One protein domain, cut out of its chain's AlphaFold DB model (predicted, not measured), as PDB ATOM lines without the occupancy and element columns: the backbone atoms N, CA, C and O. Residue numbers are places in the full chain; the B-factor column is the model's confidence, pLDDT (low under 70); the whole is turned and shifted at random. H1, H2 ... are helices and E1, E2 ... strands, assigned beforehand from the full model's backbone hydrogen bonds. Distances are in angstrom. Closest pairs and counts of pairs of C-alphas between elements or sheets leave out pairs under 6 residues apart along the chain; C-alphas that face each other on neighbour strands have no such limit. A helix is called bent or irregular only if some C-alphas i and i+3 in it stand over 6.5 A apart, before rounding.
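AT A GLANCE: This is residues 42 to 172 and 193 to 270 of the 306 residues of the protein "Type IV fimbrial biogenesis protein PilX" of Psychrobacter sp. JB385 (UniProt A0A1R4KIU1). A twisted sheet of six strands runs through the middle, with the long helix H1 slanting over one face at E5 and E6 and the short helix H4 on the other face. Residues 42 to 47 of H1 stick out; at H1's other end H2 makes a corner with it and is not on the sheet, while H3 packs on H4 at a steep tilt, and long loops make up much of the rest. The printed part has 209 residues, with four named helices and six named strands in the order H1 H2 E1 E2 E3 E4 E5 H3 H4 E6. The sheet, E3 E2 E1 E4 E5 E6, is all antiparallel; the class is mixed, helices and strands, with under half of the residues in named elements. The whole is compact, with a radius of gyration of the C-alphas of 16.8 A and spans of 53 by 46 by 35 A.

IN THESE COORDINATES: The sheet holds E3, residues 131 to 134, E2, residues 122 to 125, E1, residues 104 to 108, E4, residues 159 to 165 and 20.1 A long, and E5, residues 197 to 205, and E6, residues 261 to 269, each 26.0 A long. E6 ends with C-alpha 269 at (251.062, 175.662, 227.710). H1, residues 42 to 71, is 42.1 A long and begins with C-alpha 42 at (212.170, 166.437, 216.712). H2 is residues 73 to 83, H3 residues 214 to 221 and H4 residues 250 to 256. H2 is irregular, with C-alphas 74 and 77 8.3 A apart.

HOW THE PARTS SIT: E3 and E6 are the edge strands. E1 E2 E3 form a meander, each strand the antiparallel neighbour of the one before, with hairpins E1 and E2, and E2 and E3. With E4 beside E1 they make a Greek key, the first of four strands being the antiparallel neighbour of the fourth. Within hydrogen-bond range are N 132 and O 124 at 2.7 A for E3 and E2, N 106 and O 123 at 2.8 A for E2 and E1, N 105 and O 164 at 2.8 A for E1 and E4, N 161 and O 203 at 2.8 A for E4 and E5, and N 200 and O 266 at 2.8 A for E5 and E6. H1 is on the sheet at a height of 8.1 A, over E5 and E6, slantwise to the strands at 36 degrees to E5 on the local plane; its closest C-alphas to E5 are those of Ser 59 and Ser 202, 5.1 A. H4 is on the opposite face at a height of 9.0 A, over E6 and along the strands, which gives three layers, helices on both faces of a sheet. H3 only grazes the sheet with residues 217 to 221. H3 and H4 touch, closest at the C-alphas of Cys 220 and Arg 250, 5.2 A, at a steep tilt of 52 degrees, opposite ways. H2 is not on the sheet; H1, with residues 68 to 70 alone, and H2 touch only at the corner, closest at the C-alphas of Ile 69 and Asn 75, 5.2 A, about perpendicular at 88 degrees. Every O i to N i+4 pair is within hydrogen-bond range in H1, H3 and H4, and 5 of 7 in H2.

THE WHOLE: The C-alphas of Ser 42 and Thr 95, the two farthest apart, are 55.6 A apart. Residues 173 to 192 are not printed, and C-alphas 172 and 193 are 19.3 A apart across this cut, between E4 and E5. The long links are H2 to E1, E1 to E2, E3 to E4 and H3 to H4. Mean pLDDT of the printed part is 82.2; 41 residues are under 70, among them 42 to 46, 94 to 101 and 233 to 246.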
ATOM      1  N   SER A  42     211.547 165.120 216.888       50.88
ATOM      2  CA  SER A  42     212.170 166.437 216.712       50.88
ATOM      3  C   SER A  42     212.286 167.211 218.027       50.88
ATOM      4  O   SER A  42     213.321 167.821 218.275       50.88
ATOM      5  N   LEU A  43     211.278 167.149 218.906       52.12
ATOM      6  CA  LEU A  43     211.329 167.802 220.219       52.12
ATOM      7  C   LEU A  43     212.394 167.176 221.134       52.12
ATOM      8  O   LEU A  43     213.119 167.890 221.827       52.12
ATOM      9  N   ARG A  44     212.518 165.841 221.122       55.75
ATOM     10  CA  ARG A  44     213.550 165.117 221.882       55.75
ATOM     11  C   ARG A  44     214.955 165.405 221.363       55.75
ATOM     12  O   ARG A  44     215.839 165.652 222.175       55.75
ATOM     13  N   LEU A  45     215.139 165.431 220.042       51.66
ATOM     14  CA  LEU A  45     216.406 165.809 219.410       51.66
ATOM     15  C   LEU A  45     216.783 167.256 219.761       51.66
ATOM     16  O   LEU A  45     217.866 167.488 220.281       51.66
ATOM     17  N   ALA A  46     215.849 168.203 219.632       56.81
ATOM     18  CA  ALA A  46     216.083 169.603 219.993       56.81
ATOM     19  C   ALA A  46     216.393 169.800 221.488       56.81
ATOM     20  O   ALA A  46     217.176 170.676 221.849       56.81
ATOM     21  N   THR A  47     215.798 168.992 222.370       73.50
ATOM     22  CA  THR A  47     216.093 169.031 223.812       73.50
ATOM     23  C   THR A  47     217.475 168.443 224.109       73.50
ATOM     24  O   THR A  47     218.203 168.990 224.935       73.50
ATOM     25  N   SER A  48     217.865 167.368 223.415       78.12
ATOM     26  CA  SER A  48     219.205 166.781 223.519       78.12
ATOM     27  C   SER A  48     220.285 167.766 223.068       78.12
ATOM     28  O   SER A  48     221.273 167.947 223.774       78.12
ATOM     29  N   ASP A  49     220.070 168.469 221.956       85.12
ATOM     30  CA  ASP A  49     221.022 169.461 221.440       85.12
ATOM     31  C   ASP A  49     221.162 170.671 222.375       85.12
ATOM     32  O   ASP A  49     222.263 171.188 222.577       85.12
ATOM     33  N   GLN A  50     220.061 171.111 222.993       86.56
ATOM     34  CA  GLN A  50     220.091 172.170 224.007       86.56
ATOM     35  C   GLN A  50     220.880 171.746 225.251       86.56
ATOM     36  O   GLN A  50     221.663 172.539 225.776       86.56
ATOM     37  N   VAL A  51     220.703 170.501 225.706       89.88
ATOM     38  CA  VAL A  51     221.485 169.928 226.812       89.88
ATOM     39  C   VAL A  51     222.964 169.871 226.445       89.88
ATOM     40  O   VAL A  51     223.797 170.357 227.205       89.88
ATOM     41  N   ASP A  52     223.291 169.344 225.269       91.12
ATOM     42  CA  ASP A  52     224.670 169.219 224.805       91.12
ATOM     43  C   ASP A  52     225.354 170.583 224.679       91.12
ATOM     44  O   ASP A  52     226.475 170.756 225.163       91.12
ATOM     45  N   THR A  53     224.657 171.568 224.109       93.75
ATOM     46  CA  THR A  53     225.143 172.949 223.997       93.75
ATOM     47  C   THR A  53     225.400 173.543 225.376       93.75
ATOM     48  O   THR A  53     226.485 174.058 225.628       93.75
ATOM     49  N   LEU A  54     224.446 173.423 226.303       93.88
ATOM     50  CA  LEU A  54     224.593 173.937 227.665       93.88
ATOM     51  C   LEU A  54     225.799 173.316 228.384       93.88
ATOM     52  O   LEU A  54     226.580 174.034 229.015       93.88
ATOM     53  N   LEU A  55     225.960 171.994 228.293       95.25
ATOM     54  CA  LEU A  55     227.073 171.278 228.911       95.25
ATOM     55  C   LEU A  55     228.418 171.710 228.311       95.25
ATOM     56  O   LEU A  55     229.353 171.995 229.059       95.25
ATOM     57  N   LEU A  56     228.505 171.825 226.982       95.44
ATOM     58  CA  LEU A  56     229.707 172.301 226.296       95.44
ATOM     59  C   LEU A  56     230.036 173.751 226.663       95.44
ATOM     60  O   LEU A  56     231.164 174.024 227.064       95.44
ATOM     61  N   THR A  57     229.065 174.665 226.606       94.88
ATOM     62  CA  THR A  57     229.255 176.076 226.973       94.88
ATOM     63  C   THR A  57     229.691 176.229 228.428       94.88
ATOM     64  O   THR A  57     230.531 177.075 228.730       94.88
ATOM     65  N   THR A  58     229.173 175.406 229.341       95.31
ATOM     66  CA  THR A  58     229.567 175.468 230.756       95.31
ATOM     67  C   THR A  58     230.999 174.965 230.962       95.31
ATOM     68  O   THR A  58     231.789 175.612 231.657       95.31
ATOM     69  N   SER A  59     231.373 173.858 230.311       96.44
ATOM     70  CA  SER A  59     232.759 173.371 230.315       96.44
ATOM     71  C   SER A  59     233.724 174.392 229.705       96.44
ATOM     72  O   SER A  59     234.803 174.622 230.247       96.44
ATOM     73  N   ASP A  60     233.323 175.038 228.611       95.69
ATOM     74  CA  ASP A  60     234.107 176.072 227.937       95.69
ATOM     75  C   ASP A  60     234.282 177.326 228.801       95.69
ATOM     76  O   ASP A  60     235.398 177.808 228.977       95.69
ATOM     77  N   THR A  61     233.203 177.789 229.439       95.56
ATOM     78  CA  THR A  61     233.228 178.919 230.385       95.56
ATOM     79  C   THR A  61     234.169 178.642 231.556       95.56
ATOM     80  O   THR A  61     234.914 179.525 231.975       95.56
ATOM     81  N   THR A  62     234.177 177.408 232.064       95.56
ATOM     82  CA  THR A  62     235.093 176.996 233.137       95.56
ATOM     83  C   THR A  62     236.550 177.119 232.692       95.56
ATOM     84  O   THR A  62     237.360 177.721 233.394       95.56
ATOM     85  N   ASN A  63     236.879 176.627 231.493       94.62
ATOM     86  CA  ASN A  63     238.227 176.749 230.936       94.62
ATOM     87  C   ASN A  63     238.613 178.207 230.643       94.62
ATOM     88  O   ASN A  63     239.743 178.604 230.919       94.62
ATOM     89  N   LYS A  64     237.679 179.019 230.136       94.69
ATOM     90  CA  LYS A  64     237.883 180.458 229.926       94.69
ATOM     91  C   LYS A  64     238.196 181.184 231.236       94.69
ATOM     92  O   LYS A  64     239.028 182.079 231.252       94.69
ATOM     93  N   ASN A  65     237.577 180.786 232.345       94.44
ATOM     94  CA  ASN A  65     237.877 181.387 233.642       94.44
ATOM     95  C   ASN A  65     239.277 181.019 234.149       94.44
ATOM     96  O   ASN A  65     239.946 181.886 234.702       94.44
ATOM     97  N   ILE A  66     239.758 179.797 233.896       94.44
ATOM     98  CA  ILE A  66     241.161 179.430 234.173       94.44
ATOM     99  C   ILE A  66     242.114 180.325 233.369       94.44
ATOM    100  O   ILE A  66     243.070 180.864 233.921       94.44
ATOM    101  N   GLU A  67     241.832 180.508 232.080       91.94
ATOM    102  CA  GLU A  67     242.623 181.356 231.184       91.94
ATOM    103  C   GLU A  67     242.639 182.822 231.642       91.94
ATOM    104  O   GLU A  67     243.706 183.424 231.757       91.94
ATOM    105  N   ASN A  68     241.476 183.373 232.000       93.69
ATOM    106  CA  ASN A  68     241.357 184.733 232.523       93.69
ATOM    107  C   ASN A  68     242.134 184.920 233.832       93.69
ATOM    108  O   ASN A  68     242.765 185.953 234.011       93.69
ATOM    109  N   ILE A  69     242.131 183.942 234.744       92.88
ATOM    110  CA  ILE A  69     242.896 184.052 235.997       92.88
ATOM    111  C   ILE A  69     244.402 184.135 235.718       92.88
ATOM    112  O   ILE A  69     245.117 184.870 236.393       92.88
ATOM    113  N   ILE A  70     244.901 183.401 234.723       88.94
ATOM    114  CA  ILE A  70     246.328 183.408 234.378       88.94
ATOM    115  C   ILE A  70     246.729 184.685 233.625       88.94
ATOM    116  O   ILE A  70     247.792 185.250 233.911       88.94
ATOM    117  N   ASN A  71     245.892 185.133 232.687       88.38
ATOM    118  CA  ASN A  71     246.237 186.185 231.727       88.38
ATOM    119  C   ASN A  71     245.812 187.595 232.165       88.38
ATOM    120  O   ASN A  71     246.429 188.570 231.745       88.38
ATOM    121  N   ASP A  72     244.788 187.732 233.010       89.19
ATOM    122  CA  ASP A  72     244.310 189.032 233.481       89.19
ATOM    123  C   ASP A  72     245.013 189.439 234.783       89.19
ATOM    124  O   ASP A  72     244.918 188.772 235.815       89.19
ATOM    125  N   SER A  73     245.699 190.583 234.740       81.56
ATOM    126  CA  SER A  73     246.397 191.175 235.889       81.56
ATOM    127  C   SER A  73     245.501 191.458 237.106       81.56
ATOM    128  O   SER A  73     246.001 191.482 238.232       81.56
ATOM    129  N   SER A  74     244.189 191.636 236.910       88.44
ATOM    130  CA  SER A  74     243.234 191.885 237.997       88.44
ATOM    131  C   SER A  74     243.026 190.671 238.912       88.44
ATOM    132  O   SER A  74     242.730 190.849 240.090       88.44
ATOM    133  N   ASN A  75     243.288 189.453 238.423       88.12
ATOM    134  CA  ASN A  75     243.151 188.197 239.172       88.12
ATOM    135  C   ASN A  75     244.453 187.784 239.884       88.12
ATOM    136  O   ASN A  75     244.741 186.598 240.041       88.12
ATOM    137  N   SER A  76     245.291 188.749 240.276       84.88
ATOM    138  CA  SER A  76     246.631 188.493 240.832       84.88
ATOM    139  C   SER A  76     246.632 187.567 242.058       84.88
ATOM    140  O   SER A  76     247.541 186.745 242.200       84.88
ATOM    141  N   SER A  77     245.603 187.645 242.908       88.56
ATOM    142  CA  SER A  77     245.467 186.803 244.104       88.56
ATOM    143  C   SER A  77     245.136 185.355 243.737       88.56
ATOM    144  O   SER A  77     245.817 184.425 244.170       88.56
ATOM    145  N   GLU A  78     244.137 185.143 242.883       91.00
ATOM    146  CA  GLU A  78     243.738 183.832 242.373       91.00
ATOM    147  C   GLU A  78     244.866 183.195 241.562       91.00
ATOM    148  O   GLU A  78     245.148 182.006 241.729       91.00
ATOM    149  N   LYS A  79     245.558 183.992 240.741       90.81
ATOM    150  CA  LYS A  79     246.745 183.584 239.985       90.81
ATOM    151  C   LYS A  79     247.835 183.061 240.914       90.81
ATOM    152  O   LYS A  79     248.357 181.970 240.684       90.81
ATOM    153  N   ALA A  80     248.147 183.796 241.982       87.56
ATOM    154  CA  ALA A  80     249.123 183.366 242.979       87.56
ATOM    155  C   ALA A  80     248.702 182.061 243.676       87.56
ATOM    156  O   ALA A  80     249.546 181.202 243.918       87.56
ATOM    157  N   ILE A  81     247.405 181.869 243.943       89.38
ATOM    158  CA  ILE A  81     246.882 180.633 244.543       89.38
ATOM    159  C   ILE A  81     247.060 179.437 243.604       89.38
ATOM    160  O   ILE A  81     247.532 178.394 244.045       89.38
ATOM    161  N   ILE A  82     246.688 179.556 242.323       90.38
ATOM    162  CA  ILE A  82     246.724 178.415 241.391       90.38
ATOM    163  C   ILE A  82     248.141 178.071 240.907       90.38
ATOM    164  O   ILE A  82     248.397 176.906 240.587       90.38
ATOM    165  N   LEU A  83     249.054 179.050 240.883       87.19
ATOM    166  CA  LEU A  83     250.470 178.863 240.543       87.19
ATOM    167  C   LEU A  83     251.349 178.523 241.755       87.19
ATOM    168  O   LEU A  83     252.405 177.919 241.581       87.19
ATOM    169  N   GLY A  84     250.938 178.906 242.966       82.62
ATOM    170  CA  GLY A  84     251.677 178.621 244.193       82.62
ATOM    171  C   GLY A  84     251.727 177.122 244.523       82.62
ATOM    172  O   GLY A  84     250.989 176.341 243.930       82.62
ATOM    173  N   PRO A  85     252.538 176.686 245.505       77.69
ATOM    174  CA  PRO A  85     252.775 175.260 245.792       77.69
ATOM    175  C   PRO A  85     251.515 174.440 246.111       77.69
ATOM    176  O   PRO A  85     251.471 173.236 245.879       77.69
ATOM    177  N   LEU A  86     250.474 175.097 246.633       79.56
ATOM    178  CA  LEU A  86     249.167 174.501 246.929       79.56
ATOM    179  C   LEU A  86     248.144 174.718 245.803       79.56
ATOM    180  O   LEU A  86     246.958 174.470 245.988       79.56
ATOM    181  N   GLY A  87     248.570 175.225 244.656       87.88
ATOM    182  CA  GLY A  87     247.758 175.420 243.469       87.88
ATOM    183  C   GLY A  87     247.770 174.196 242.565       87.88
ATOM    184  O   GLY A  87     248.683 173.370 242.618       87.88
ATOM    185  N   PHE A  88     246.762 174.071 241.702       88.88
ATOM    186  CA  PHE A  88     246.705 172.928 240.794       88.88
ATOM    187  C   PHE A  88     247.759 172.981 239.681       88.88
ATOM    188  O   PHE A  88     248.114 171.929 239.166       88.88
ATOM    189  N   PHE A  89     248.289 174.152 239.311       88.44
ATOM    190  CA  PHE A  89     249.480 174.207 238.459       88.44
ATOM    191  C   PHE A  89     250.736 173.992 239.302       88.44
ATOM    192  O   PHE A  89     251.554 173.140 238.963       88.44
ATOM    193  N   GLY A  90     250.853 174.696 240.433       84.25
ATOM    194  CA  GLY A  90     252.043 174.647 241.284       84.25
ATOM    195  C   GLY A  90     252.402 173.262 241.830       84.25
ATOM    196  O   GLY A  90     253.585 172.935 241.882       84.25
ATOM    197  N   HIS A  91     251.419 172.396 242.109       84.75
ATOM    198  CA  HIS A  91     251.642 170.987 242.494       84.75
ATOM    199  C   HIS A  91     252.550 170.220 241.516       84.75
ATOM    200  O   HIS A  91     253.298 169.321 241.909       84.75
ATOM    201  N   PHE A  92     252.503 170.573 240.230       81.00
ATOM    202  CA  PHE A  92     253.326 169.965 239.183       81.00
ATOM    203  C   PHE A  92     254.599 170.763 238.852       81.00
ATOM    204  O   PHE A  92     255.391 170.298 238.021       81.00
ATOM    205  N   LEU A  93     254.764 171.959 239.429       76.25
ATOM    206  CA  LEU A  93     255.882 172.880 239.185       76.25
ATOM    207  C   LEU A  93     256.985 172.799 240.249       76.25
ATOM    208  O   LEU A  93     258.077 173.293 239.987       76.25
ATOM    209  N   ASP A  94     256.737 172.185 241.410       63.44
ATOM    210  CA  ASP A  94     257.741 172.078 242.478       63.44
ATOM    211  C   ASP A  94     259.018 171.344 242.003       63.44
ATOM    212  O   ASP A  94     258.969 170.366 241.244       63.44
ATOM    213  N   THR A  95     260.184 171.857 242.399       43.41
ATOM    214  CA  THR A  95     261.514 171.416 241.945       43.41
ATOM    215  C   THR A  95     261.717 169.922 242.188       43.41
ATOM    216  O   THR A  95     261.724 169.469 243.327       43.41
ATOM    217  N   GLY A  96     261.886 169.140 241.115       47.28
ATOM    218  CA  GLY A  96     262.036 167.677 241.184       47.28
ATOM    219  C   GLY A  96     260.789 166.868 240.796       47.28
ATOM    220  O   GLY A  96     260.816 165.643 240.887       47.28
ATOM    221  N   ALA A  97     259.719 167.517 240.314       47.78
ATOM    222  CA  ALA A  97     258.437 166.917 239.919       47.78
ATOM    223  C   ALA A  97     258.485 165.980 238.687       47.78
ATOM    224  O   ALA A  97     257.782 166.185 237.694       47.78
ATOM    225  N   THR A  98     259.289 164.918 238.727       53.59
ATOM    226  CA  THR A  98     258.982 163.672 238.008       53.59
ATOM    227  C   THR A  98     257.978 162.826 238.793       53.59
ATOM    228  O   THR A  98     257.161 162.154 238.177       53.59
ATOM    229  N   THR A  99     257.967 162.917 240.128       60.22
ATOM    230  CA  THR A  99     257.138 162.089 241.026       60.22
ATOM    231  C   THR A  99     255.649 162.446 241.038       60.22
ATOM    232  O   THR A  99     254.824 161.583 241.320       60.22
ATOM    233  N   ASN A 100     255.295 163.698 240.728       68.75
ATOM    234  CA  ASN A 100     253.902 164.151 240.601       68.75
ATOM    235  C   ASN A 100     253.406 164.120 239.144       68.75
ATOM    236  O   ASN A 100     252.273 164.514 238.871       68.75
ATOM    237  N   ARG A 101     254.243 163.701 238.179       69.25
ATOM    238  CA  ARG A 101     253.793 163.570 236.784       69.25
ATOM    239  C   ARG A 101     252.764 162.457 236.698       69.25
ATOM    240  O   ARG A 101     252.943 161.391 237.273       69.25
ATOM    241  N   GLY A 102     251.693 162.727 235.965       70.56
ATOM    242  CA  GLY A 102     250.578 161.803 235.828       70.56
ATOM    243  C   GLY A 102     249.587 161.793 237.000       70.56
ATOM    244  O   GLY A 102     248.542 161.155 236.876       70.56
ATOM    245  N   ASP A 103     249.844 162.523 238.096       81.62
ATOM    246  CA  ASP A 103     248.783 162.838 239.057       81.62
ATOM    247  C   ASP A 103     247.678 163.650 238.347       81.62
ATOM    248  O   ASP A 103     247.945 164.477 237.473       81.62
ATOM    249  N   GLN A 104     246.428 163.444 238.750       87.12
ATOM    250  CA  GLN A 104     245.287 164.271 238.370       87.12
ATOM    251  C   GLN A 104     244.788 165.029 239.597       87.12
ATOM    252  O   GLN A 104     244.438 164.424 240.612       87.12
ATOM    253  N   ILE A 105     244.718 166.353 239.493       91.88
ATOM    254  CA  ILE A 105     244.081 167.205 240.494       91.88
ATOM    255  C   ILE A 105     242.647 167.437 240.070       91.88
ATOM    256  O   ILE A 105     242.375 168.020 239.023       91.88
ATOM    257  N   VAL A 106     241.731 166.990 240.911       93.06
ATOM    258  CA  VAL A 106     240.306 166.964 240.646       93.06
ATOM    259  C   VAL A 106     239.596 167.891 241.617       93.06
ATOM    260  O   VAL A 106     239.711 167.732 242.832       93.06
ATOM    261  N   PHE A 107     238.836 168.846 241.095       94.56
ATOM    262  CA  PHE A 107     238.034 169.754 241.908       94.56
ATOM    263  C   PHE A 107     236.684 170.050 241.250       94.56
ATOM    264  O   PHE A 107     236.517 169.935 240.032       94.56
ATOM    265  N   CYS A 108     235.706 170.440 242.063       95.31
ATOM    266  CA  CYS A 108     234.423 170.916 241.577       95.31
ATOM    267  C   CYS A 108     234.493 172.420 241.342       95.31
ATOM    268  O   CYS A 108     234.911 173.168 242.227       95.31
ATOM    269  N   TYR A 109     234.069 172.869 240.168       95.75
ATOM    270  CA  TYR A 109     234.035 174.284 239.837       95.75
ATOM    271  C   TYR A 109     232.813 174.961 240.476       95.75
ATOM    272  O   TYR A 109     231.670 174.614 240.182       95.75
ATOM    273  N   ARG A 110     233.067 175.941 241.355       94.25
ATOM    274  CA  ARG A 110     232.057 176.619 242.186       94.25
ATOM    275  C   ARG A 110     232.047 178.136 241.931       94.25
ATOM    276  O   ARG A 110     232.450 178.897 242.805       94.25
ATOM    277  N   PRO A 111     231.545 178.620 240.779       92.94
ATOM    278  CA  PRO A 111     231.587 180.046 240.411       92.94
ATOM    279  C   PRO A 111     230.827 180.986 241.351       92.94
ATOM    280  O   PRO A 111     230.956 182.199 241.255       92.94
ATOM    281  N   ARG A 112     229.975 180.438 242.219       91.25
ATOM    282  CA  ARG A 112     229.205 181.193 243.211       91.25
ATOM    283  C   ARG A 112     229.962 181.421 244.521       91.25
ATOM    284  O   ARG A 112     229.428 182.084 245.406       91.25
ATOM    285  N   LYS A 113     231.137 180.812 244.682       91.44
ATOM    286  CA  LYS A 113     232.029 181.063 245.812       91.44
ATOM    287  C   LYS A 113     232.902 182.278 245.515       91.44
ATOM    288  O   LYS A 113     233.117 182.638 244.365       91.44
ATOM    289  N   ASP A 114     233.414 182.881 246.577       91.56
ATOM    290  CA  ASP A 114     234.367 183.994 246.565       91.56
ATOM    291  C   ASP A 114     235.799 183.559 246.203       91.56
ATOM    292  O   ASP A 114     236.727 184.355 246.269       91.56
ATOM    293  N   TYR A 115     235.997 182.291 245.836       90.69
ATOM    294  CA  TYR A 115     237.270 181.740 245.392       90.69
ATOM    295  C   TYR A 115     237.064 180.844 244.175       90.69
ATOM    296  O   TYR A 115     236.053 180.151 244.052       90.69
ATOM    297  N   PHE A 116     238.080 180.790 243.314       91.81
ATOM    298  CA  PHE A 116     238.093 179.875 242.177       91.81
ATOM    299  C   PHE A 116     238.506 178.447 242.569       91.81
ATOM    300  O   PHE A 116     237.872 177.474 242.166       91.81
ATOM    301  N   PHE A 117     239.572 178.315 243.365       92.69
ATOM    302  CA  PHE A 117     240.165 177.029 243.731       92.69
ATOM    303  C   PHE A 117     240.720 177.047 245.157       92.69
ATOM    304  O   PHE A 117     241.295 178.041 245.600       92.69
ATOM    305  N   ARG A 118     240.587 175.916 245.860       88.75
ATOM    306  CA  ARG A 118     241.238 175.643 247.146       88.75
ATOM    307  C   ARG A 118     241.668 174.184 247.195       88.75
ATOM    308  O   ARG A 118     240.839 173.295 247.018       88.75
ATOM    309  N   MET A 119     242.931 173.932 247.533       86.69
ATOM    310  CA  MET A 119     243.453 172.565 247.666       86.69
ATOM    311  C   MET A 119     242.714 171.748 248.734       86.69
ATOM    312  O   MET A 119     242.517 170.548 248.575       86.69
ATOM    313  N   SER A 120     242.227 172.398 249.797       86.81
ATOM    314  CA  SER A 120     241.411 171.755 250.838       86.81
ATOM    315  C   SER A 120     240.090 171.181 250.314       86.81
ATOM    316  O   SER A 120     239.462 170.383 251.003       86.81
ATOM    317  N   GLU A 121     239.659 171.582 249.118       89.50
ATOM    318  CA  GLU A 121     238.461 171.098 248.430       89.50
ATOM    319  C   GLU A 121     238.798 170.461 247.074       89.50
ATOM    320  O   GLU A 121     237.960 170.443 246.172       89.50
ATOM    321  N   ALA A 122     240.024 169.955 246.927       91.12
ATOM    322  CA  ALA A 122     240.490 169.199 245.772       91.12
ATOM    323  C   ALA A 122     240.833 167.756 246.178       91.12
ATOM    324  O   ALA A 122     241.058 167.450 247.348       91.12
ATOM    325  N   THR A 123     240.875 166.851 245.208       90.88
ATOM    326  CA  THR A 123     241.389 165.485 245.357       90.88
ATOM    327  C   THR A 123     242.564 165.319 244.408       90.88
ATOM    328  O   THR A 123     242.473 165.733 243.257       90.88
ATOM    329  N   ILE A 124     243.641 164.680 244.855       88.19
ATOM    330  CA  ILE A 124     244.742 164.269 243.981       88.19
ATOM    331  C   ILE A 124     244.652 162.762 243.792       88.19
ATOM    332  O   ILE A 124     244.684 162.019 244.773       88.19
ATOM    333  N   THR A 125     244.538 162.304 242.551       84.81
ATOM    334  CA  THR A 125     244.554 160.881 242.190       84.81
ATOM    335  C   THR A 125     245.816 160.550 241.412       84.81
ATOM    336  O   THR A 125     246.196 161.301 240.522       84.81
ATOM    337  N   THR A 126     246.456 159.430 241.731       78.94
ATOM    338  CA  THR A 126     247.663 158.963 241.038       78.94
ATOM    339  C   THR A 126     247.337 158.345 239.678       78.94
ATOM    340  O   THR A 126     246.186 157.999 239.398       78.94
ATOM    341  N   THR A 127     248.373 158.060 238.889       72.81
ATOM    342  CA  THR A 127     248.319 157.233 237.665       72.81
ATOM    343  C   THR A 127     247.759 155.821 237.875       72.81
ATOM    344  O   THR A 127     247.388 155.181 236.904       72.81
ATOM    345  N   SER A 128     247.615 155.364 239.126       66.12
ATOM    346  CA  SER A 128     246.965 154.100 239.505       66.12
ATOM    347  C   SER A 128     245.532 154.275 240.043       66.12
ATOM    348  O   SER A 128     244.932 153.322 240.535       66.12
ATOM    349  N   GLY A 129     244.987 155.498 239.994       66.25
ATOM    350  CA  GLY A 129     243.594 155.810 240.327       66.25
ATOM    351  C   GLY A 129     243.353 155.845 241.834       66.25
ATOM    352  O   GLY A 129     242.230 156.045 242.294       66.25
ATOM    353  N   LYS A 130     244.422 155.669 242.618       71.38
ATOM    354  CA  LYS A 130     244.404 155.768 244.071       71.38
ATOM    355  C   LYS A 130     244.401 157.245 244.439       71.38
ATOM    356  O   LYS A 130     245.140 158.040 243.864       71.38
ATOM    357  N   SER A 131     243.576 157.626 245.406       71.81
ATOM    358  CA  SER A 131     243.607 158.989 245.936       71.81
ATOM    359  C   SER A 131     244.861 159.172 246.797       71.81
ATOM    360  O   SER A 131     245.016 158.496 247.810       71.81
ATOM    361  N   LYS A 132     245.756 160.074 246.382       72.25
ATOM    362  CA  LYS A 132     246.948 160.516 247.122       72.25
ATOM    363  C   LYS A 132     246.580 161.534 248.197       72.25
ATOM    364  O   LYS A 132     247.140 161.504 249.284       72.25
ATOM    365  N   LEU A 133     245.609 162.400 247.901       72.88
ATOM    366  CA  LEU A 133     245.024 163.361 248.836       72.88
ATOM    367  C   LEU A 133     243.523 163.488 248.576       72.88
ATOM    368  O   LEU A 133     243.105 163.525 247.421       72.88
ATOM    369  N   ILE A 134     242.725 163.593 249.639       66.94
ATOM    370  CA  ILE A 134     241.282 163.858 249.578       66.94
ATOM    371  C   ILE A 134     241.003 165.081 250.459       66.94
ATOM    372  O   ILE A 134     241.096 164.999 251.681       66.94
ATOM    373  N   GLY A 135     240.676 166.218 249.842       61.50
ATOM    374  CA  GLY A 135     240.319 167.458 250.532       61.50
ATOM    375  C   GLY A 135     239.115 167.309 251.479       61.50
ATOM    376  O   GLY A 135     238.132 166.625 251.183       61.50
ATOM    377  N   GLY A 136     239.211 167.949 252.647       51.84
ATOM    378  CA  GLY A 136     238.473 167.662 253.882       51.84
ATOM    379  C   GLY A 136     237.060 168.242 254.037       51.84
ATOM    380  O   GLY A 136     236.741 168.750 255.106       51.84
ATOM    381  N   ALA A 137     236.179 168.125 253.037       49.94
ATOM    382  CA  ALA A 137     234.750 168.471 253.183       49.94
ATOM    383  C   ALA A 137     233.797 167.265 253.007       49.94
ATOM    384  O   ALA A 137     232.674 167.405 252.515       49.94
ATOM    385  N   GLY A 138     234.256 166.064 253.378       54.41
ATOM    386  CA  GLY A 138     233.452 164.833 253.440       54.41
ATOM    387  C   GLY A 138     233.193 164.118 252.106       54.41
ATOM    388  O   GLY A 138     232.840 162.945 252.119       54.41
ATOM    389  N   SER A 139     233.409 164.774 250.960       59.03
ATOM    390  CA  SER A 139     233.286 164.176 249.616       59.03
ATOM    391  C   SER A 139     234.570 164.206 248.789       59.03
ATOM    392  O   SER A 139     234.546 163.754 247.650       59.03
ATOM    393  N   GLY A 140     235.667 164.776 249.296       77.75
ATOM    394  CA  GLY A 140     236.812 165.149 248.460       77.75
ATOM    395  C   GLY A 140     236.505 166.319 247.523       77.75
ATOM    396  O   GLY A 140     235.473 166.983 247.651       77.75
ATOM    397  N   GLY A 141     237.384 166.545 246.548       86.00
ATOM    398  CA  GLY A 141     237.210 167.557 245.505       86.00
ATOM    399  C   GLY A 141     236.167 167.241 244.436       86.00
ATOM    400  O   GLY A 141     236.048 167.970 243.460       86.00
ATOM    401  N   PHE A 142     235.382 166.181 244.590       91.88
ATOM    402  CA  PHE A 142     234.333 165.833 243.635       91.88
ATOM    403  C   PHE A 142     233.104 166.741 243.794       91.88
ATOM    404  O   PHE A 142     232.813 167.225 244.891       91.88
ATOM    405  N   CYS A 143     232.367 166.966 242.703       94.06
ATOM    406  CA  CYS A 143     231.084 167.667 242.774       94.06
ATOM    407  C   CYS A 143     230.040 166.816 243.504       94.06
ATOM    408  O   CYS A 143     229.999 165.599 243.335       94.06
ATOM    409  N   ARG A 144     229.177 167.446 244.303       91.69
ATOM    410  CA  ARG A 144     228.136 166.759 245.078       91.69
ATOM    411  C   ARG A 144     226.740 167.172 244.616       91.69
ATOM    412  O   ARG A 144     226.320 168.272 244.977       91.69
ATOM    413  N   PRO A 145     225.982 166.292 243.935       91.12
ATOM    414  CA  PRO A 145     224.607 166.567 243.502       91.12
ATOM    415  C   PRO A 145     223.688 167.111 244.609       91.12
ATOM    416  O   PRO A 145     222.963 168.076 244.386       91.12
ATOM    417  N   GLY A 146     223.816 166.597 245.836       89.38
ATOM    418  CA  GLY A 146     223.052 167.055 247.001       89.38
ATOM    419  C   GLY A 146     223.520 168.372 247.638       89.38
ATOM    420  O   GLY A 146     223.043 168.729 248.718       89.38
ATOM    421  N   LYS A 147     224.480 169.098 247.044       90.62
ATOM    422  CA  LYS A 147     224.957 170.397 247.545       90.62
ATOM    423  C   LYS A 147     224.708 171.503 246.528       90.62
ATOM    424  O   LYS A 147     225.392 171.615 245.518       90.62
ATOM    425  N   ALA A 148     223.794 172.400 246.888       91.12
ATOM    426  CA  ALA A 148     223.429 173.587 246.119       91.12
ATOM    427  C   ALA A 148     224.625 174.445 245.664       91.12
ATOM    428  O   ALA A 148     224.553 175.082 244.616       91.12
ATOM    429  N   ASP A 149     225.695 174.496 246.457       91.12
ATOM    430  CA  ASP A 149     226.892 175.303 246.193       91.12
ATOM    431  C   ASP A 149     227.849 174.699 245.159       91.12
ATOM    432  O   ASP A 149     228.708 175.414 244.648       91.12
ATOM    433  N   ASP A 150     227.700 173.412 244.839       93.25
ATOM    434  CA  ASP A 150     228.523 172.719 243.841       93.25
ATOM    435  C   ASP A 150     227.963 172.900 242.411       93.25
ATOM    436  O   ASP A 150     228.584 172.488 241.434       93.25
ATOM    437  N   PHE A 151     226.797 173.540 242.270       94.50
ATOM    438  CA  PHE A 151     226.220 173.883 240.973       94.50
ATOM    439  C   PHE A 151     226.781 175.195 240.429       94.50
ATOM    440  O   PHE A 151     226.924 176.185 241.152       94.50
ATOM    441  N   VAL A 152     226.971 175.247 239.109       93.75
ATOM    442  CA  VAL A 152     227.501 176.442 238.434       93.75
ATOM    443  C   VAL A 152     226.532 177.627 238.446       93.75
ATOM    444  O   VAL A 152     226.916 178.754 238.148       93.75
ATOM    445  N   ASN A 153     225.259 177.399 238.775       89.25
ATOM    446  CA  ASN A 153     224.230 178.430 238.801       89.25
ATOM    447  C   ASN A 153     223.227 178.226 239.947       89.25
ATOM    448  O   ASN A 153     223.215 177.207 240.635       89.25
ATOM    449  N   ALA A 154     222.375 179.229 240.157       87.69
ATOM    450  CA  ALA A 154     221.351 179.212 241.201       87.69
ATOM    451  C   ALA A 154     220.178 178.260 240.904       87.69
ATOM    452  O   ALA A 154     219.473 177.866 241.826       87.69
ATOM    453  N   ARG A 155     219.976 177.870 239.636       87.12
ATOM    454  CA  ARG A 155     218.922 176.926 239.224       87.12
ATOM    455  C   ARG A 155     219.270 175.472 239.541       87.12
ATOM    456  O   ARG A 155     218.422 174.614 239.340       87.12
ATOM    457  N   GLN A 156     220.491 175.209 240.012       90.44
ATOM    458  CA  GLN A 156     220.937 173.894 240.467       90.44
ATOM    459  C   GLN A 156     220.704 172.790 239.426       90.44
ATOM    460  O   GLN A 156     220.214 171.709 239.734       90.44
ATOM    461  N   ASN A 157     221.027 173.080 238.164       89.25
ATOM    462  CA  ASN A 157     220.835 172.124 237.074       89.25
ATOM    463  C   ASN A 157     222.152 171.524 236.567       89.25
ATOM    464  O   ASN A 157     222.196 170.322 236.345       89.25
ATOM    465  N   VAL A 158     223.212 172.325 236.416       94.69
ATOM    466  CA  VAL A 158     224.506 171.919 235.841       94.69
ATOM    467  C   VAL A 158     225.605 171.975 236.899       94.69
ATOM    468  O   VAL A 158     225.679 172.915 237.696       94.69
ATOM    469  N   MET A 159     226.493 170.990 236.863       96.00
ATOM    470  CA  MET A 159     227.759 170.973 237.596       96.00
ATOM    471  C   MET A 159     228.917 170.818 236.623       96.00
ATOM    472  O   MET A 159     228.737 170.217 235.563       96.00
ATOM    473  N   THR A 160     230.104 171.291 237.008       97.38
ATOM    474  CA  THR A 160     231.335 171.072 236.243       97.38
ATOM    475  C   THR A 160     232.447 170.587 237.157       97.38
ATOM    476  O   THR A 160     232.805 171.244 238.131       97.38
ATOM    477  N   GLN A 161     233.013 169.431 236.826       96.38
ATOM    478  CA  GLN A 161     234.168 168.866 237.505       96.38
ATOM    479  C   GLN A 161     235.399 169.001 236.622       96.38
ATOM    480  O   GLN A 161     235.416 168.530 235.482       96.38
ATOM    481  N   VAL A 162     236.436 169.615 237.176       96.69
ATOM    482  CA  VAL A 162     237.703 169.864 236.496       96.69
ATOM    483  C   VAL A 162     238.714 168.817 236.943       96.69
ATOM    484  O   VAL A 162     238.779 168.471 238.122       96.69
ATOM    485  N   SER A 163     239.477 168.287 235.991       94.12
ATOM    486  CA  SER A 163     240.676 167.487 236.236       94.12
ATOM    487  C   SER A 163     241.854 168.154 235.540       94.12
ATOM    488  O   SER A 163     241.744 168.487 234.361       94.12
ATOM    489  N   VAL A 164     242.952 168.368 236.260       93.12
ATOM    490  CA  VAL A 164     244.195 168.928 235.722       93.12
ATOM    491  C   VAL A 164     245.301 167.901 235.877       93.12
ATOM    492  O   VAL A 164     245.527 167.393 236.972       93.12
ATOM    493  N   THR A 165     246.002 167.619 234.786       89.25
ATOM    494  CA  THR A 165     247.196 166.771 234.774       89.25
ATOM    495  C   THR A 165     248.318 167.455 234.014       89.25
ATOM    496  O   THR A 165     248.082 168.307 233.154       89.25
ATOM    497  N   ARG A 166     249.554 167.066 234.318       85.44
ATOM    498  CA  ARG A 166     250.730 167.379 233.512       85.44
ATOM    499  C   ARG A 166     251.115 166.121 232.726       85.44
ATOM    500  O   ARG A 166     251.727 165.226 233.322       85.44
ATOM    501  N   PRO A 167     250.777 166.039 231.425       78.38
ATOM    502  CA  PRO A 167     251.207 164.931 230.584       78.38
ATOM    503  C   PRO A 167     252.733 164.813 230.567       78.38
ATOM    504  O   PRO A 167     253.445 165.823 230.586       78.38
ATOM    505  N   ASN A 168     253.246 163.585 230.524       71.31
ATOM    506  CA  ASN A 168     254.652 163.332 230.190       71.31
ATOM    507  C   ASN A 168     254.803 162.785 228.750       71.31
ATOM    508  O   ASN A 168     255.916 162.771 228.223       71.31
ATOM    509  N   THR A 169     253.692 162.395 228.111       63.78
ATOM    510  CA  THR A 169     253.613 162.129 226.675       63.78
ATOM    511  C   THR A 169     253.487 163.438 225.912       63.78
ATOM    512  O   THR A 169     252.866 164.401 226.365       63.78
ATOM    513  N   GLN A 170     254.091 163.486 224.726       53.88
ATOM    514  CA  GLN A 170     253.901 164.604 223.810       53.88
ATOM    515  C   GLN A 170     252.524 164.488 223.164       53.88
ATOM    516  O   GLN A 170     252.270 163.569 222.393       53.88
ATOM    517  N   SER A 171     251.647 165.430 223.477       50.38
ATOM    518  CA  SER A 171     250.357 165.599 222.811       50.38
ATOM    519  C   SER A 171     250.360 166.736 221.781       50.38
ATOM    520  O   SER A 171     249.560 166.735 220.849       50.38
ATOM    521  N   LEU A 172     251.321 167.660 221.894       51.56
ATOM    522  CA  LEU A 172     251.577 168.737 220.937       51.56
ATOM    523  C   LEU A 172     252.852 168.437 220.133       51.56
ATOM    524  O   LEU A 172     253.797 167.881 220.700       51.56
ATOM    525  N   SER A 193     262.076 177.827 235.036       52.78
ATOM    526  CA  SER A 193     262.842 177.690 233.794       52.78
ATOM    527  C   SER A 193     262.286 176.637 232.824       52.78
ATOM    528  O   SER A 193     263.006 176.176 231.939       52.78
ATOM    529  N   SER A 194     261.030 176.219 232.983       60.56
ATOM    530  CA  SER A 194     260.358 175.330 232.033       60.56
ATOM    531  C   SER A 194     258.999 175.900 231.648       60.56
ATOM    532  O   SER A 194     258.334 176.496 232.494       60.56
ATOM    533  N   SER A 195     258.590 175.702 230.392       71.19
ATOM    534  CA  SER A 195     257.232 176.003 229.923       71.19
ATOM    535  C   SER A 195     256.432 174.697 229.815       71.19
ATOM    536  O   SER A 195     256.437 174.068 228.750       71.19
ATOM    537  N   PRO A 196     255.844 174.188 230.914       77.25
ATOM    538  CA  PRO A 196     255.151 172.909 230.905       77.25
ATOM    539  C   PRO A 196     253.811 172.986 230.179       77.25
ATOM    540  O   PRO A 196     253.107 173.995 230.213       77.25
ATOM    541  N   ASN A 197     253.438 171.850 229.597       82.06
ATOM    542  CA  ASN A 197     252.100 171.619 229.082       82.06
ATOM    543  C   ASN A 197     251.250 170.931 230.150       82.06
ATOM    544  O   ASN A 197     251.714 170.019 230.838       82.06
ATOM    545  N   PHE A 198     249.996 171.340 230.242       87.44
ATOM    546  CA  PHE A 198     248.976 170.743 231.084       87.44
ATOM    547  C   PHE A 198     247.795 170.321 230.227       87.44
ATOM    548  O   PHE A 198     247.478 170.960 229.226       87.44
ATOM    549  N   ARG A 199     247.108 169.268 230.653       90.06
ATOM    550  CA  ARG A 199     245.825 168.861 230.093       90.06
ATOM    551  C   ARG A 199     244.744 169.104 231.136       90.06
ATOM    552  O   ARG A 199     244.875 168.694 232.289       90.06
ATOM    553  N   ILE A 200     243.698 169.809 230.721       93.75
ATOM    554  CA  ILE A 200     242.568 170.209 231.554       93.75
ATOM    555  C   ILE A 200     241.303 169.579 230.978       93.75
ATOM    556  O   ILE A 200     240.904 169.888 229.854       93.75
ATOM    557  N   ASN A 201     240.643 168.739 231.774       94.94
ATOM    558  CA  ASN A 201     239.384 168.094 231.415       94.94
ATOM    559  C   ASN A 201     238.255 168.705 232.241       94.94
ATOM    560  O   ASN A 201     238.120 168.417 233.433       94.94
ATOM    561  N   SER A 202     237.410 169.493 231.585       96.94
ATOM    562  CA  SER A 202     236.216 170.088 232.185       96.94
ATOM    563  C   SER A 202     234.993 169.250 231.821       96.94
ATOM    564  O   SER A 202     234.472 169.339 230.705       96.94
ATOM    565  N   THR A 203     234.539 168.409 232.753       97.12
ATOM    566  CA  THR A 203     233.343 167.570 232.590       97.12
ATOM    567  C   THR A 203     232.132 168.276 233.178       97.12
ATOM    568  O   THR A 203     232.006 168.352 234.399       97.12
ATOM    569  N   SER A 204     231.217 168.736 232.328       97.12
ATOM    570  CA  SER A 204     229.921 169.260 232.760       97.12
ATOM    571  C   SER A 204     228.849 168.183 232.674       97.12
ATOM    572  O   SER A 204     228.844 167.402 231.723       97.12
ATOM    573  N   PHE A 205     227.932 168.148 233.639       95.69
ATOM    574  CA  PHE A 205     226.853 167.160 233.687       95.69
ATOM    575  C   PHE A 205     225.570 167.703 234.333       95.69
ATOM    576  O   PHE A 205     225.601 168.668 235.101       95.69
ATOM    577  N   LEU A 206     224.437 167.073 234.000       94.06
ATOM    578  CA  LEU A 206     223.099 167.399 234.508       94.06
ATOM    579  C   LEU A 206     222.588 166.280 235.432       94.06
ATOM    580  O   LEU A 206     221.953 165.345 234.938       94.06
ATOM    581  N   PRO A 207     222.807 166.344 236.759       90.81
ATOM    582  CA  PRO A 207     222.314 165.308 237.669       90.81
ATOM    583  C   PRO A 207     220.779 165.188 237.640       90.81
ATOM    584  O   PRO A 207     220.248 164.082 237.582       90.81
ATOM    585  N   ALA A 208     220.068 166.321 237.578       83.75
ATOM    586  CA  ALA A 208     218.606 166.390 237.658       83.75
ATOM    587  C   ALA A 208     217.849 165.818 236.442       83.75
ATOM    588  O   ALA A 208     216.640 165.626 236.522       83.75
ATOM    589  N   LEU A 209     218.527 165.559 235.313       80.69
ATOM    590  CA  LEU A 209     217.895 164.945 234.135       80.69
ATOM    591  C   LEU A 209     217.896 163.406 234.204       80.69
ATOM    592  O   LEU A 209     217.324 162.742 233.342       80.69
ATOM    593  N   SER A 210     218.525 162.842 235.236       81.25
ATOM    594  CA  SER A 210     218.599 161.406 235.487       81.25
ATOM    595  C   SER A 210     217.795 161.036 236.739       81.25
ATOM    596  O   SER A 210     217.801 161.770 237.721       81.25
ATOM    597  N   ASN A 211     217.141 159.870 236.744       84.38
ATOM    598  CA  ASN A 211     216.491 159.313 237.945       84.38
ATOM    599  C   ASN A 211     217.487 158.519 238.815       84.38
ATOM    600  O   ASN A 211     217.159 157.474 239.374       84.38
ATOM    601  N   VAL A 212     218.736 158.977 238.865       91.75
ATOM    602  CA  VAL A 212     219.859 158.285 239.501       91.75
ATOM    603  C   VAL A 212     220.138 158.913 240.861       91.75
ATOM    604  O   VAL A 212     220.015 160.122 241.028       91.75
ATOM    605  N   SER A 213     220.530 158.103 241.847       93.06
ATOM    606  CA  SER A 213     220.872 158.619 243.172       93.06
ATOM    607  C   SER A 213     222.173 159.428 243.165       93.06
ATOM    608  O   SER A 213     223.139 159.087 242.478       93.06
ATOM    609  N   ASP A 214     222.243 160.443 244.027       91.88
ATOM    610  CA  ASP A 214     223.452 161.247 244.255       91.88
ATOM    611  C   ASP A 214     224.685 160.388 244.555       91.88
ATOM    612  O   ASP A 214     225.794 160.714 244.130       91.88
ATOM    613  N   ALA A 215     224.497 159.273 245.266       91.81
ATOM    614  CA  ALA A 215     225.561 158.330 245.583       91.81
ATOM    615  C   ALA A 215     226.125 157.659 244.321       91.81
ATOM    616  O   ALA A 215     227.339 157.633 244.141       91.81
ATOM    617  N   ALA A 216     225.265 157.181 243.415       93.50
ATOM    618  CA  ALA A 216     225.700 156.554 242.168       93.50
ATOM    619  C   ALA A 216     226.403 157.554 241.236       93.50
ATOM    620  O   ALA A 216     227.416 157.218 240.622       93.50
ATOM    621  N   ILE A 217     225.920 158.800 241.187       93.81
ATOM    622  CA  ILE A 217     226.603 159.883 240.469       93.81
ATOM    623  C   ILE A 217     227.982 160.120 241.092       93.81
ATOM    624  O   ILE A 217     228.984 160.094 240.384       93.81
ATOM    625  N   THR A 218     228.055 160.279 242.415       91.88
ATOM    626  CA  THR A 218     229.311 160.536 243.138       91.88
ATOM    627  C   THR A 218     230.340 159.420 242.925       91.88
ATOM    628  O   THR A 218     231.522 159.715 242.755       91.88
ATOM    629  N   GLU A 219     229.922 158.154 242.855       91.69
ATOM    630  CA  GLU A 219     230.814 157.035 242.510       91.69
ATOM    631  C   GLU A 219     231.410 157.163 241.102       91.69
ATOM    632  O   GLU A 219     232.595 156.889 240.907       91.69
ATOM    633  N   CYS A 220     230.647 157.656 240.121       93.00
ATOM    634  CA  CYS A 220     231.212 157.982 238.812       93.00
ATOM    635  C   CYS A 220     232.164 159.178 238.862       93.00
ATOM    636  O   CYS A 220     233.183 159.173 238.177       93.00
ATOM    637  N   LEU A 221     231.864 160.198 239.668       92.31
ATOM    638  CA  LEU A 221     232.693 161.402 239.784       92.31
ATOM    639  C   LEU A 221     234.055 161.137 240.442       92.31
ATOM    640  O   LEU A 221     235.005 161.873 240.171       92.31
ATOM    641  N   LYS A 222     234.165 160.077 241.253       89.00
ATOM    642  CA  LYS A 222     235.433 159.588 241.823       89.00
ATOM    643  C   LYS A 222     236.365 158.955 240.790       89.00
ATOM    644  O   LYS A 222     237.557 158.821 241.054       89.00
ATOM    645  N   LYS A 223     235.834 158.539 239.635       87.69
ATOM    646  CA  LYS A 223     236.631 157.948 238.557       87.69
ATOM    647  C   LYS A 223     237.460 159.027 237.845       87.69
ATOM    648  O   LYS A 223     237.050 160.192 237.792       87.69
ATOM    649  N   PRO A 224     238.605 158.651 237.263       85.44
ATOM    650  CA  PRO A 224     239.443 159.579 236.516       85.44
ATOM    651  C   PRO A 224     238.746 160.068 235.243       85.44
ATOM    652  O   PRO A 224     237.845 159.419 234.699       85.44
ATOM    653  N   SER A 225     239.151 161.247 234.768       87.38
ATOM    654  CA  SER A 225     238.569 161.867 233.570       87.38
ATOM    655  C   SER A 225     238.942 161.138 232.279       87.38
ATOM    656  O   SER A 225     238.152 161.119 231.339       87.38
ATOM    657  N   GLU A 226     240.124 160.534 232.250       85.56
ATOM    658  CA  GLU A 226     240.671 159.712 231.171       85.56
ATOM    659  C   GLU A 226     241.660 158.697 231.770       85.56
ATOM    660  O   GLU A 226     242.092 158.862 232.916       85.56
ATOM    661  N   ASN A 227     241.994 157.646 231.020       83.50
ATOM    662  CA  ASN A 227     243.002 156.671 231.437       83.50
ATOM    663  C   ASN A 227     244.408 157.282 231.389       83.50
ATOM    664  O   ASN A 227     244.669 158.165 230.580       83.50
ATOM    665  N   ALA A 228     245.303 156.865 232.287       78.44
ATOM    666  CA  ALA A 228     246.635 157.459 232.384       78.44
ATOM    667  C   ALA A 228     247.520 157.143 231.174       78.44
ATOM    668  O   ALA A 228     248.387 157.943 230.835       78.44
ATOM    669  N   ASP A 229     247.258 156.039 230.476       77.44
ATOM    670  CA  ASP A 229     247.904 155.672 229.210       77.44
ATOM    671  C   ASP A 229     247.771 156.744 228.106       77.44
ATOM    672  O   ASP A 229     248.635 156.840 227.234       77.44
ATOM    673  N   THR A 230     246.751 157.610 228.151       77.94
ATOM    674  CA  THR A 230     246.559 158.685 227.159       77.94
ATOM    675  C   THR A 230     247.431 159.923 227.406       77.94
ATOM    676  O   THR A 230     247.532 160.785 226.524       77.94
ATOM    677  N   PHE A 231     248.028 160.067 228.596       77.69
ATOM    678  CA  PHE A 231     248.847 161.230 228.977       77.69
ATOM    679  C   PHE A 231     250.168 160.873 229.685       77.69
ATOM    680  O   PHE A 231     250.954 161.774 230.003       77.69
ATOM    681  N   VAL A 232     250.437 159.584 229.913       73.19
ATOM    682  CA  VAL A 232     251.662 159.080 230.544       73.19
ATOM    683  C   VAL A 232     252.345 158.003 229.679       73.19
ATOM    684  O   VAL A 232     251.715 157.021 229.307       73.19
ATOM    685  N   SER A 233     253.641 158.153 229.379       64.69
ATOM    686  CA  SER A 233     254.538 157.181 228.739       64.69
ATOM    687  C   SER A 233     255.642 156.759 229.703       64.69
ATOM    688  O   SER A 233     256.037 157.514 230.597       64.69
ATOM    689  N   GLY A 234     256.155 155.539 229.513       53.81
ATOM    690  CA  GLY A 234     257.289 155.009 230.280       53.81
ATOM    691  C   GLY A 234     256.934 154.438 231.656       53.81
ATOM    692  O   GLY A 234     257.824 154.031 232.392       53.81
ATOM    693  N   VAL A 235     255.650 154.374 231.996       51.12
ATOM    694  CA  VAL A 235     255.133 153.418 232.977       51.12
ATOM    695  C   VAL A 235     255.090 152.091 232.243       51.12
ATOM    696  O   VAL A 235     254.237 151.894 231.380       51.12
ATOM    697  N   GLU A 236     256.095 151.244 232.463       40.44
ATOM    698  CA  GLU A 236     256.084 149.906 231.888       40.44
ATOM    699  C   GLU A 236     254.764 149.234 232.278       40.44
ATOM    700  O   GLU A 236     254.460 149.103 233.462       40.44
ATOM    701  N   GLU A 237     254.014 148.743 231.287       43.03
ATOM    702  CA  GLU A 237     252.901 147.793 231.475       43.03
ATOM    703  C   GLU A 237     253.316 146.568 232.330       43.03
ATOM    704  O   GLU A 237     252.470 145.792 232.768       43.03
ATOM    705  N   ALA A 238     254.624 146.403 232.575       40.06
ATOM    706  CA  ALA A 238     255.264 145.361 233.356       40.06
ATOM    707  C   ALA A 238     255.550 145.706 234.837       40.06
ATOM    708  O   ALA A 238     256.002 144.808 235.545       40.06
ATOM    709  N   ASP A 239     255.285 146.924 235.344       47.06
ATOM    710  CA  ASP A 239     255.212 147.148 236.802       47.06
ATOM    711  C   ASP A 239     253.787 146.814 237.283       47.06
ATOM    712  O   ASP A 239     252.878 147.640 237.136       47.06
ATOM    713  N   PRO A 240     253.546 145.634 237.893       48.53
ATOM    714  CA  PRO A 240     252.215 145.226 238.350       48.53
ATOM    715  C   PRO A 240     251.613 146.163 239.416       48.53
ATOM    716  O   PRO A 240     250.445 146.009 239.776       48.53
ATOM    717  N   ASN A 241     252.376 147.141 239.923       52.84
ATOM    718  CA  ASN A 241     251.914 148.139 240.885       52.84
ATOM    719  C   ASN A 241     251.466 149.471 240.252       52.84
ATOM    720  O   ASN A 241     250.858 150.284 240.957       52.84
ATOM    721  N   GLN A 242     251.718 149.702 238.955       57.88
ATOM    722  CA  GLN A 242     251.404 150.951 238.245       57.88
ATOM    723  C   GLN A 242     250.447 150.724 237.072       57.88
ATOM    724  O   GLN A 242     250.752 150.996 235.917       57.88
ATOM    725  N   ASN A 243     249.244 150.240 237.385       62.47
ATOM    726  CA  ASN A 243     248.178 150.116 236.398       62.47
ATOM    727  C   ASN A 243     247.741 151.505 235.890       62.47
ATOM    728  O   ASN A 243     247.148 152.268 236.647       62.47
ATOM    729  N   THR A 244     248.016 151.807 234.623       66.00
ATOM    730  CA  THR A 244     247.660 153.067 233.941       66.00
ATOM    731  C   THR A 244     246.243 153.072 233.379       66.00
ATOM    732  O   THR A 244     245.738 154.112 232.949       66.00
ATOM    733  N   TYR A 245     245.589 151.911 233.392       67.50
ATOM    734  CA  TYR A 245     244.260 151.713 232.853       67.50
ATOM    735  C   TYR A 245     243.248 151.477 233.977       67.50
ATOM    736  O   TYR A 245     243.304 150.495 234.720       67.50
ATOM    737  N   TYR A 246     242.267 152.367 234.095       68.06
ATOM    738  CA  TYR A 246     241.304 152.348 235.202       68.06
ATOM    739  C   TYR A 246     239.993 151.638 234.864       68.06
ATOM    740  O   TYR A 246     239.040 151.676 235.649       68.06
ATOM    741  N   GLY A 247     239.917 151.015 233.688       77.12
ATOM    742  CA  GLY A 247     238.665 150.509 233.148       77.12
ATOM    743  C   GLY A 247     237.792 151.652 232.644       77.12
ATOM    744  O   GLY A 247     238.054 152.244 231.599       77.12
ATOM    745  N   GLU A 248     236.729 151.935 233.390       86.75
ATOM    746  CA  GLU A 248     235.703 152.908 233.017       86.75
ATOM    747  C   GLU A 248     236.065 154.324 233.496       86.75
ATOM    748  O   GLU A 248     236.261 154.545 234.695       86.75
ATOM    749  N   THR A 249     236.085 155.299 232.582       88.94
ATOM    750  CA  THR A 249     236.285 156.723 232.904       88.94
ATOM    751  C   THR A 249     235.034 157.345 233.528       88.94
ATOM    752  O   THR A 249     233.919 156.831 233.395       88.94
ATOM    753  N   ARG A 250     235.180 158.514 234.165       91.00
ATOM    754  CA  ARG A 250     234.055 159.301 234.702       91.00
ATOM    755  C   ARG A 250     232.936 159.487 233.679       91.00
ATOM    756  O   ARG A 250     231.775 159.228 233.984       91.00
ATOM    757  N   ASN A 251     233.279 159.905 232.461       91.81
ATOM    758  CA  ASN A 251     232.297 160.158 231.408       91.81
ATOM    759  C   ASN A 251     231.597 158.875 230.936       91.81
ATOM    760  O   ASN A 251     230.390 158.902 230.699       91.81
ATOM    761  N   GLN A 252     232.322 157.757 230.835       92.88
ATOM    762  CA  GLN A 252     231.723 156.460 230.495       92.88
ATOM    763  C   GLN A 252     230.749 155.998 231.588       92.88
ATOM    764  O   GLN A 252     229.625 155.613 231.276       92.88
ATOM    765  N   CYS A 253     231.130 156.145 232.860       94.88
ATOM    766  CA  CYS A 253     230.291 155.798 234.004       94.88
ATOM    767  C   CYS A 253     229.005 156.635 234.063       94.88
ATOM    768  O   CYS A 253     227.918 156.075 234.204       94.88
ATOM    769  N   LEU A 254     229.113 157.960 233.894       95.00
ATOM    770  CA  LEU A 254     227.955 158.862 233.853       95.00
ATOM    771  C   LEU A 254     227.010 158.506 232.698       95.00
ATOM    772  O   LEU A 254     225.802 158.397 232.906       95.00
ATOM    773  N   SER A 255     227.557 158.237 231.509       93.50
ATOM    774  CA  SER A 255     226.775 157.799 230.348       93.50
ATOM    775  C   SER A 255     226.047 156.475 230.614       93.50
ATOM    776  O   SER A 255     224.846 156.368 230.370       93.50
ATOM    777  N   ARG A 256     226.738 155.484 231.199       94.94
ATOM    778  CA  ARG A 256     226.172 154.163 231.519       94.94
ATOM    779  C   ARG A 256     224.991 154.242 232.484       94.94
ATOM    780  O   ARG A 256     224.044 153.474 232.336       94.94
ATOM    781  N   ILE A 257     225.038 155.140 233.467       94.69
ATOM    782  CA  ILE A 257     223.928 155.333 234.416       94.69
ATOM    783  C   ILE A 257     222.858 156.306 233.893       94.69
ATOM    784  O   ILE A 257     221.867 156.534 234.575       94.69
ATOM    785  N   GLY A 258     223.015 156.854 232.683       92.00
ATOM    786  CA  GLY A 258     222.030 157.738 232.057       92.00
ATOM    787  C   GLY A 258     222.095 159.193 232.526       92.00
ATOM    788  O   GLY A 258     221.102 159.910 232.414       92.00
ATOM    789  N   VAL A 259     223.238 159.641 233.053       94.44
ATOM    790  CA  VAL A 259     223.489 161.049 233.392       94.44
ATOM    791  C   VAL A 259     224.116 161.743 232.178       94.44
ATOM    792  O   VAL A 259     225.234 161.392 231.787       94.44
ATOM    793  N   PRO A 260     223.451 162.749 231.582       93.56
ATOM    794  CA  PRO A 260     224.021 163.520 230.485       93.56
ATOM    795  C   PRO A 260     225.285 164.251 230.939       93.56
ATOM    796  O   PRO A 260     225.252 165.016 231.906       93.56
ATOM    797  N   ALA A 261     226.389 164.028 230.227       94.75
ATOM    798  CA  ALA A 261     227.679 164.634 230.519       94.75
ATOM    799  C   ALA A 261     228.467 164.928 229.234       94.75
ATOM    800  O   ALA A 261     228.447 164.143 228.286       94.75
ATOM    801  N   LYS A 262     229.220 166.032 229.226       94.75
ATOM    802  CA  LYS A 262     230.193 166.370 228.177       94.75
ATOM    803  C   LYS A 262     231.517 166.745 228.812       94.75
ATOM    804  O   LYS A 262     231.551 167.457 229.810       94.75
ATOM    805  N   VAL A 263     232.607 166.255 228.231       94.25
ATOM    806  CA  VAL A 263     233.964 166.654 228.606       94.25
ATOM    807  C   VAL A 263     234.542 167.528 227.509       94.25
ATOM    808  O   VAL A 263     234.481 167.169 226.336       94.25
ATOM    809  N   LEU A 264     235.093 168.669 227.903       94.62
ATOM    810  CA  LEU A 264     235.950 169.479 227.054       94.62
ATOM    811  C   LEU A 264     237.386 169.293 227.537       94.62
ATOM    812  O   LEU A 264     237.694 169.617 228.685       94.62
ATOM    813  N   VAL A 265     238.233 168.758 226.663       92.50
ATOM    814  CA  VAL A 265     239.668 168.588 226.903       92.50
ATOM    815  C   VAL A 265     240.386 169.773 226.273       92.50
ATOM    816  O   VAL A 265     240.184 170.057 225.093       92.50
ATOM    817  N   ARG A 266     241.207 170.478 227.050       90.19
ATOM    818  CA  ARG A 266     242.110 171.515 226.543       90.19
ATOM    819  C   ARG A 266     243.531 171.213 226.967       90.19
ATOM    820  O   ARG A 266     243.781 170.871 228.120       90.19
ATOM    821  N   GLU A 267     244.454 171.401 226.042       87.62
ATOM    822  CA  GLU A 267     245.879 171.387 226.334       87.62
ATOM    823  C   GLU A 267     246.363 172.823 226.423       87.62
ATOM    824  O   GLU A 267     246.108 173.627 225.526       87.62
ATOM    825  N   VAL A 268     246.999 173.159 227.538       86.31
ATOM    826  CA  VAL A 268     247.445 174.515 227.838       86.31
ATOM    827  C   VAL A 268     248.940 174.499 228.088       86.31
ATOM    828  O   VAL A 268     249.448 173.670 228.842       86.31
ATOM    829  N   LYS A 269     249.649 175.422 227.451       83.50
ATOM    830  CA  LYS A 269     251.062 175.662 227.710       83.50
ATOM    831  C   LYS A 269     251.163 176.827 228.679       83.50
ATOM    832  O   LYS A 269     250.630 177.898 228.405       83.50
ATOM    833  N   LEU A 270     251.816 176.608 229.813       80.81
ATOM    834  CA  LEU A 270     252.131 177.687 230.737       80.81
ATOM    835  C   LEU A 270     253.493 178.253 230.347       80.81
ATOM    836  O   LEU A 270     254.511 177.582 230.508       80.81
TER     837      LEU A 270